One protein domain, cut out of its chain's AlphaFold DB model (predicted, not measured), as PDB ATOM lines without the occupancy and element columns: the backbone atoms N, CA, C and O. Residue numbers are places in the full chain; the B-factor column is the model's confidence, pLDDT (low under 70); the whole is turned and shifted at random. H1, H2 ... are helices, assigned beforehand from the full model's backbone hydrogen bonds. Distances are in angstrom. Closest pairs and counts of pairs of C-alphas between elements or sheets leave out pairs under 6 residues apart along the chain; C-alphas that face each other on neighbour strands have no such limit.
ATOM      1  N   LEU A  46       9.073   8.681  71.630       83.88
ATOM      2  CA  LEU A  46       8.016   9.492  72.253       83.88
ATOM      3  C   LEU A  46       7.724   9.105  73.716       83.88
ATOM      4  O   LEU A  46       6.874   9.713  74.362       83.88
ATOM      5  N   GLY A  47       8.437   8.107  74.254       84.38
ATOM      6  CA  GLY A  47       8.211   7.537  75.587       84.38
ATOM      7  C   GLY A  47       7.241   6.345  75.586       84.38
ATOM      8  O   GLY A  47       6.796   5.893  74.535       84.38
ATOM      9  N   SER A  48       6.930   5.806  76.771       87.25
ATOM     10  CA  SER A  48       6.126   4.577  76.943       87.25
ATOM     11  C   SER A  48       4.675   4.816  77.370       87.25
ATOM     12  O   SER A  48       3.923   3.859  77.563       87.25
ATOM     13  N   ALA A  49       4.260   6.074  77.535       91.06
ATOM     14  CA  ALA A  49       2.880   6.386  77.885       91.06
ATOM     15  C   ALA A  49       1.926   5.898  76.771       91.06
ATOM     16  O   ALA A  49       2.238   6.085  75.593       91.06
ATOM     17  N   PRO A  50       0.742   5.338  77.092       88.31
ATOM     18  CA  PRO A  50      -0.225   4.891  76.084       88.31
ATOM     19  C   PRO A  50      -0.512   5.893  74.942       88.31
ATOM     20  O   PRO A  50      -0.486   5.476  73.782       88.31
ATOM     21  N   PRO A  51      -0.713   7.207  75.190       89.38
ATOM     22  CA  PRO A  51      -0.887   8.172  74.098       89.38
ATOM     23  C   PRO A  51       0.372   8.358  73.235       89.38
ATOM     24  O   PRO A  51       0.253   8.573  72.031       89.38
ATOM     25  N   ALA A  52       1.571   8.237  73.815       89.75
ATOM     26  CA  ALA A  52       2.829   8.328  73.077       89.75
ATOM     27  C   ALA A  52       3.035   7.128  72.144       89.75
ATOM     28  O   ALA A  52       3.434   7.310  70.997       89.75
ATOM     29  N   LEU A  53       2.687   5.919  72.596       88.75
ATOM     30  CA  LEU A  53       2.711   4.716  71.758       88.75
ATOM     31  C   LEU A  53       1.732   4.829  70.587       88.75
ATOM     32  O   LEU A  53       2.078   4.504  69.453       88.75
ATOM     33  N   HIS A  54       0.523   5.335  70.839       90.44
ATOM     34  CA  HIS A  54      -0.459   5.551  69.779       90.44
ATOM     35  C   HIS A  54       0.024   6.583  68.749       90.44
ATOM     36  O   HIS A  54      -0.123   6.375  67.545       90.44
ATOM     37  N   LEU A  55       0.655   7.672  69.200       88.94
ATOM     38  CA  LEU A  55       1.254   8.659  68.302       88.94
ATOM     39  C   LEU A  55       2.422   8.070  67.500       88.94
ATOM     40  O   LEU A  55       2.503   8.303  66.296       88.94
ATOM     41  N   ALA A  56       3.280   7.264  68.130       87.44
ATOM     42  CA  ALA A  56       4.382   6.583  67.455       87.44
ATOM     43  C   ALA A  56       3.881   5.669  66.326       87.44
ATOM     44  O   ALA A  56       4.432   5.688  65.227       87.44
ATOM     45  N   LEU A  57       2.799   4.922  66.566       88.81
ATOM     46  CA  LEU A  57       2.157   4.092  65.544       88.81
ATOM     47  C   LEU A  57       1.620   4.928  64.381       88.81
ATOM     48  O   LEU A  57       1.883   4.596  63.229       88.81
ATOM     49  N   ARG A  58       0.923   6.032  64.670       91.94
ATOM     50  CA  ARG A  58       0.381   6.920  63.628       91.94
ATOM     51  C   ARG A  58       1.470   7.562  62.775       91.94
ATOM     52  O   ARG A  58       1.291   7.684  61.572       91.94
ATOM     53  N   LEU A  59       2.586   7.968  63.381       88.75
ATOM     54  CA  LEU A  59       3.723   8.526  62.642       88.75
ATOM     55  C   LEU A  59       4.357   7.484  61.722       88.75
ATOM     56  O   LEU A  59       4.672   7.801  60.580       88.75
ATOM     57  N   ARG A  60       4.508   6.245  62.198       88.19
ATOM     58  CA  ARG A  60       5.043   5.148  61.385       88.19
ATOM     59  C   ARG A  60       4.126   4.782  60.226       88.19
ATOM     60  O   ARG A  60       4.622   4.542  59.136       88.19
ATOM     61  N   ASP A  61       2.815   4.768  60.445       89.94
ATOM     62  CA  ASP A  61       1.842   4.521  59.376       89.94
ATOM     63  C   ASP A  61       1.867   5.649  58.333       89.94
ATOM     64  O   ASP A  61       2.033   5.393  57.146       89.94
ATOM     65  N   ALA A  62       1.847   6.912  58.778       89.25
ATOM     66  CA  ALA A  62       1.913   8.071  57.887       89.25
ATOM     67  C   ALA A  62       3.233   8.169  57.100       89.25
ATOM     68  O   ALA A  62       3.239   8.652  55.970       89.25
ATOM     69  N   ALA A  63       4.355   7.733  57.677       88.06
ATOM     70  CA  ALA A  63       5.648   7.708  56.994       88.06
ATOM     71  C   ALA A  63       5.873   6.432  56.161       88.06
ATOM     72  O   ALA A  63       6.713   6.423  55.261       88.06
ATOM     73  N   GLY A  64       5.146   5.357  56.462       89.19
ATOM     74  CA  GLY A  64       5.325   4.031  55.887       89.19
ATOM     75  C   GLY A  64       4.779   3.874  54.462       89.19
ATOM     76  O   GLY A  64       4.449   4.858  53.796       89.19
ATOM     77  N   PRO A  65       4.686   2.625  53.968       88.38
ATOM     78  CA  PRO A  65       4.296   2.328  52.586       88.38
ATOM     79  C   PRO A  65       2.885   2.790  52.198       88.38
ATOM     80  O   PRO A  65       2.632   3.039  51.028       88.38
ATOM     81  N   SER A  66       1.968   2.887  53.164       88.88
ATOM     82  CA  SER A  66       0.603   3.408  52.990       88.88
ATOM     83  C   SER A  66       0.537   4.938  52.939       88.88
ATOM     84  O   SER A  66      -0.499   5.475  52.556       88.88
ATOM     85  N   GLY A  67       1.609   5.629  53.333       90.19
ATOM     86  CA  GLY A  67       1.700   7.085  53.361       90.19
ATOM     87  C   GLY A  67       2.884   7.592  52.543       90.19
ATOM     88  O   GLY A  67       3.061   7.212  51.385       90.19
ATOM     89  N   LEU A  68       3.715   8.438  53.157       90.19
ATOM     90  CA  LEU A  68       4.773   9.193  52.481       90.19
ATOM     91  C   LEU A  68       5.696   8.313  51.625       90.19
ATOM     92  O   LEU A  68       5.995   8.665  50.488       90.19
ATOM     93  N   THR A  69       6.144   7.165  52.142       91.00
ATOM     94  CA  THR A  69       7.021   6.266  51.376       91.00
ATOM     95  C   THR A  69       6.349   5.774  50.096       91.00
ATOM     96  O   THR A  69       6.993   5.729  49.047       91.00
ATOM     97  N   GLY A  70       5.067   5.412  50.168       90.81
ATOM     98  CA  GLY A  70       4.308   4.958  49.005       90.81
ATOM     99  C   GLY A  70       4.114   6.069  47.981       90.81
ATOM    100  O   GLY A  70       4.377   5.858  46.799       90.81
ATOM    101  N   GLU A  71       3.720   7.260  48.435       92.31
ATOM    102  CA  GLU A  71       3.476   8.413  47.558       92.31
ATOM    103  C   GLU A  71       4.735   8.827  46.789       92.31
ATOM    104  O   GLU A  71       4.694   8.987  45.568       92.31
ATOM    105  N   VAL A  72       5.873   8.944  47.478       90.44
ATOM    106  CA  VAL A  72       7.134   9.331  46.831       90.44
ATOM    107  C   VAL A  72       7.637   8.219  45.900       90.44
ATOM    108  O   VAL A  72       8.134   8.517  44.819       90.44
ATOM    109  N   SER A  73       7.448   6.940  46.252       87.62
ATOM    110  CA  SER A  73       7.802   5.819  45.358       87.62
ATOM    111  C   SER A  73       6.944   5.788  44.087       87.62
ATOM    112  O   SER A  73       7.429   5.447  43.006       87.62
ATOM    113  N   ALA A  74       5.661   6.151  44.192       91.81
ATOM    114  CA  ALA A  74       4.787   6.272  43.031       91.81
ATOM    115  C   ALA A  74       5.242   7.422  42.121       91.81
ATOM    116  O   ALA A  74       5.336   7.241  40.908       91.81
ATOM    117  N   ALA A  75       5.596   8.572  42.703       88.19
ATOM    118  CA  ALA A  75       6.138   9.703  41.955       88.19
ATOM    119  C   ALA A  75       7.448   9.346  41.226       88.19
ATOM    120  O   ALA A  75       7.597   9.679  40.052       88.19
ATOM    121  N   ASP A  76       8.357   8.620  41.883       86.31
ATOM    122  CA  ASP A  76       9.590   8.104  41.273       86.31
ATOM    123  C   ASP A  76       9.295   7.204  40.059       86.31
ATOM    124  O   ASP A  76       9.864   7.380  38.979       86.31
ATOM    125  N   THR A  77       8.325   6.296  40.198       90.19
ATOM    126  CA  THR A  77       7.909   5.389  39.116       90.19
ATOM    127  C   THR A  77       7.366   6.152  37.904       90.19
ATOM    128  O   THR A  77       7.737   5.852  36.763       90.19
ATOM    129  N   GLU A  78       6.506   7.145  38.133       89.88
ATOM    130  CA  GLU A  78       5.949   7.988  37.070       89.88
ATOM    131  C   GLU A  78       7.037   8.812  36.376       89.88
ATOM    132  O   GLU A  78       7.093   8.873  35.145       89.88
ATOM    133  N   LEU A  79       7.967   9.377  37.143       88.31
ATOM    134  CA  LEU A  79       9.080  10.144  36.599       88.31
ATOM    135  C   LEU A  79      10.010   9.274  35.741       88.31
ATOM    136  O   LEU A  79      10.379   9.664  34.631       88.31
ATOM    137  N   ALA A  80      10.317   8.056  36.193       85.56
ATOM    138  CA  ALA A  80      11.089   7.081  35.427       85.56
ATOM    139  C   ALA A  80      10.362   6.623  34.149       85.56
ATOM    140  O   ALA A  80      11.001   6.276  33.148       85.56
ATOM    141  N   SER A  81       9.028   6.581  34.165       88.19
ATOM    142  CA  SER A  81       8.205   6.309  32.980       88.19
ATOM    143  C   SER A  81       8.292   7.462  31.977       88.19
ATOM    144  O   SER A  81       8.613   7.247  30.804       88.19
ATOM    145  N   TYR A  82       8.102   8.695  32.452       84.06
ATOM    146  CA  TYR A  82       8.189   9.900  31.630       84.06
ATOM    147  C   TYR A  82       9.582  10.068  31.008       84.06
ATOM    148  O   TYR A  82       9.693  10.330  29.811       84.06
ATOM    149  N   HIS A  83      10.644   9.812  31.777       85.38
ATOM    150  CA  HIS A  83      12.024   9.833  31.291       85.38
ATOM    151  C   HIS A  83      12.233   8.893  30.100       85.38
ATOM    152  O   HIS A  83      12.729   9.312  29.053       85.38
ATOM    153  N   ARG A  84      11.794   7.634  30.223       86.19
ATOM    154  CA  ARG A  84      11.887   6.644  29.140       86.19
ATOM    155  C   ARG A  84      11.098   7.071  27.903       86.19
ATOM    156  O   ARG A  84      11.584   6.910  26.785       86.19
ATOM    157  N   ALA A  85       9.904   7.635  28.088       86.44
ATOM    158  CA  ALA A  85       9.084   8.128  26.983       86.44
ATOM    159  C   ALA A  85       9.739   9.315  26.253       86.44
ATOM    160  O   ALA A  85       9.699   9.381  25.019       86.44
ATOM    161  N   LEU A  86      10.371  10.225  27.000       83.19
ATOM    162  CA  LEU A  86      11.096  11.361  26.442       83.19
ATOM    163  C   LEU A  86      12.326  10.892  25.660       83.19
ATOM    164  O   LEU A  86      12.464  11.245  24.492       83.19
ATOM    165  N   GLN A  87      13.151  10.014  26.239       83.56
ATOM    166  CA  GLN A  87      14.314   9.432  25.557       83.56
ATOM    167  C   GLN A  87      13.929   8.708  24.259       83.56
ATOM    168  O   GLN A  87      14.541   8.939  23.218       83.56
ATOM    169  N   ALA A  88      12.875   7.886  24.284       85.00
ATOM    170  CA  ALA A  88      12.376   7.205  23.089       85.00
ATOM    171  C   ALA A  88      11.872   8.186  22.016       85.00
ATOM    172  O   ALA A  88      11.944   7.912  20.820       85.00
ATOM    173  N   THR A  89      11.340   9.337  22.429       81.94
ATOM    174  CA  THR A  89      10.902  10.384  21.503       81.94
ATOM    175  C   THR A  89      12.094  11.088  20.866       81.94
ATOM    176  O   THR A  89      12.124  11.185  19.644       81.94
ATOM    177  N   VAL A  90      13.101  11.479  21.652       81.75
ATOM    178  CA  VAL A  90      14.349  12.074  21.143       81.75
ATOM    179  C   VAL A  90      15.034  11.144  20.143       81.75
ATOM    180  O   VAL A  90      15.389  11.582  19.053       81.75
ATOM    181  N   HIS A  91      15.142   9.855  20.472       83.25
ATOM    182  CA  HIS A  91      15.742   8.855  19.587       83.25
ATOM    183  C   HIS A  91      15.037   8.789  18.228       83.25
ATOM    184  O   HIS A  91      15.686   8.866  17.190       83.25
ATOM    185  N   ARG A  92      13.697   8.730  18.221       82.12
ATOM    186  CA  ARG A  92      12.913   8.705  16.976       82.12
ATOM    187  C   ARG A  92      13.092   9.964  16.134       82.12
ATOM    188  O   ARG A  92      13.102   9.871  14.911       82.12
ATOM    189  N   TYR A  93      13.214  11.129  16.770       75.06
ATOM    190  CA  TYR A  93      13.501  12.371  16.052       75.06
ATOM    191  C   TYR A  93      14.882  12.328  15.395       75.06
ATOM    192  O   TYR A  93      14.996  12.644  14.218       75.06
TER     193      TYR A  93
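AT A GLANCE: This is residues 46 to 93 of the 111 residues of an uncharacterized protein of Labedaea rhizosphaerae (UniProt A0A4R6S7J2). Two helices run one after the other, nearly in line, as a long thin rod broken by a tight loop, with a short strand-less stretch, residues 46 to 49, folded back beside the beginning of H1. H2, the longer helix, makes most of the length, and its residues 74 to 93 stick out free. The printed part has 48 residues with two named helices, H1 then H2, and no named strand; the class is all helix. It is extended, with a radius of gyration of the C-alphas of 19.1 A and spans of 63 by 13 by 7 A.

HOW THE PARTS SIT: H1, residues 50 to 63, and H2, residues 68 to 93, are close but not clearly touching, with 2 pairs of C-alphas within 8 A. Their closest C-alphas, those of Ala 63 and Thr 69, are 6.0 A apart. They run the same way at a shallow tilt of 6 degrees. In H1 and H2 every O i to N i+4 pair is within hydrogen-bond range.

IN THESE COORDINATES: H1 begins at C-alpha 50 (-0.225, 4.891, 76.084) and measures 20.2 A. H2 measures 37.6 A and ends at C-alpha 93 (13.501, 12.371, 16.052).

THE WHOLE: The C-alphas of Ala 49 and Tyr 93, the two farthest apart, are 63.0 A apart. The link from H1 to H2 is tight, the printed part has no cut, and no printed residue is under 70 in pLDDT.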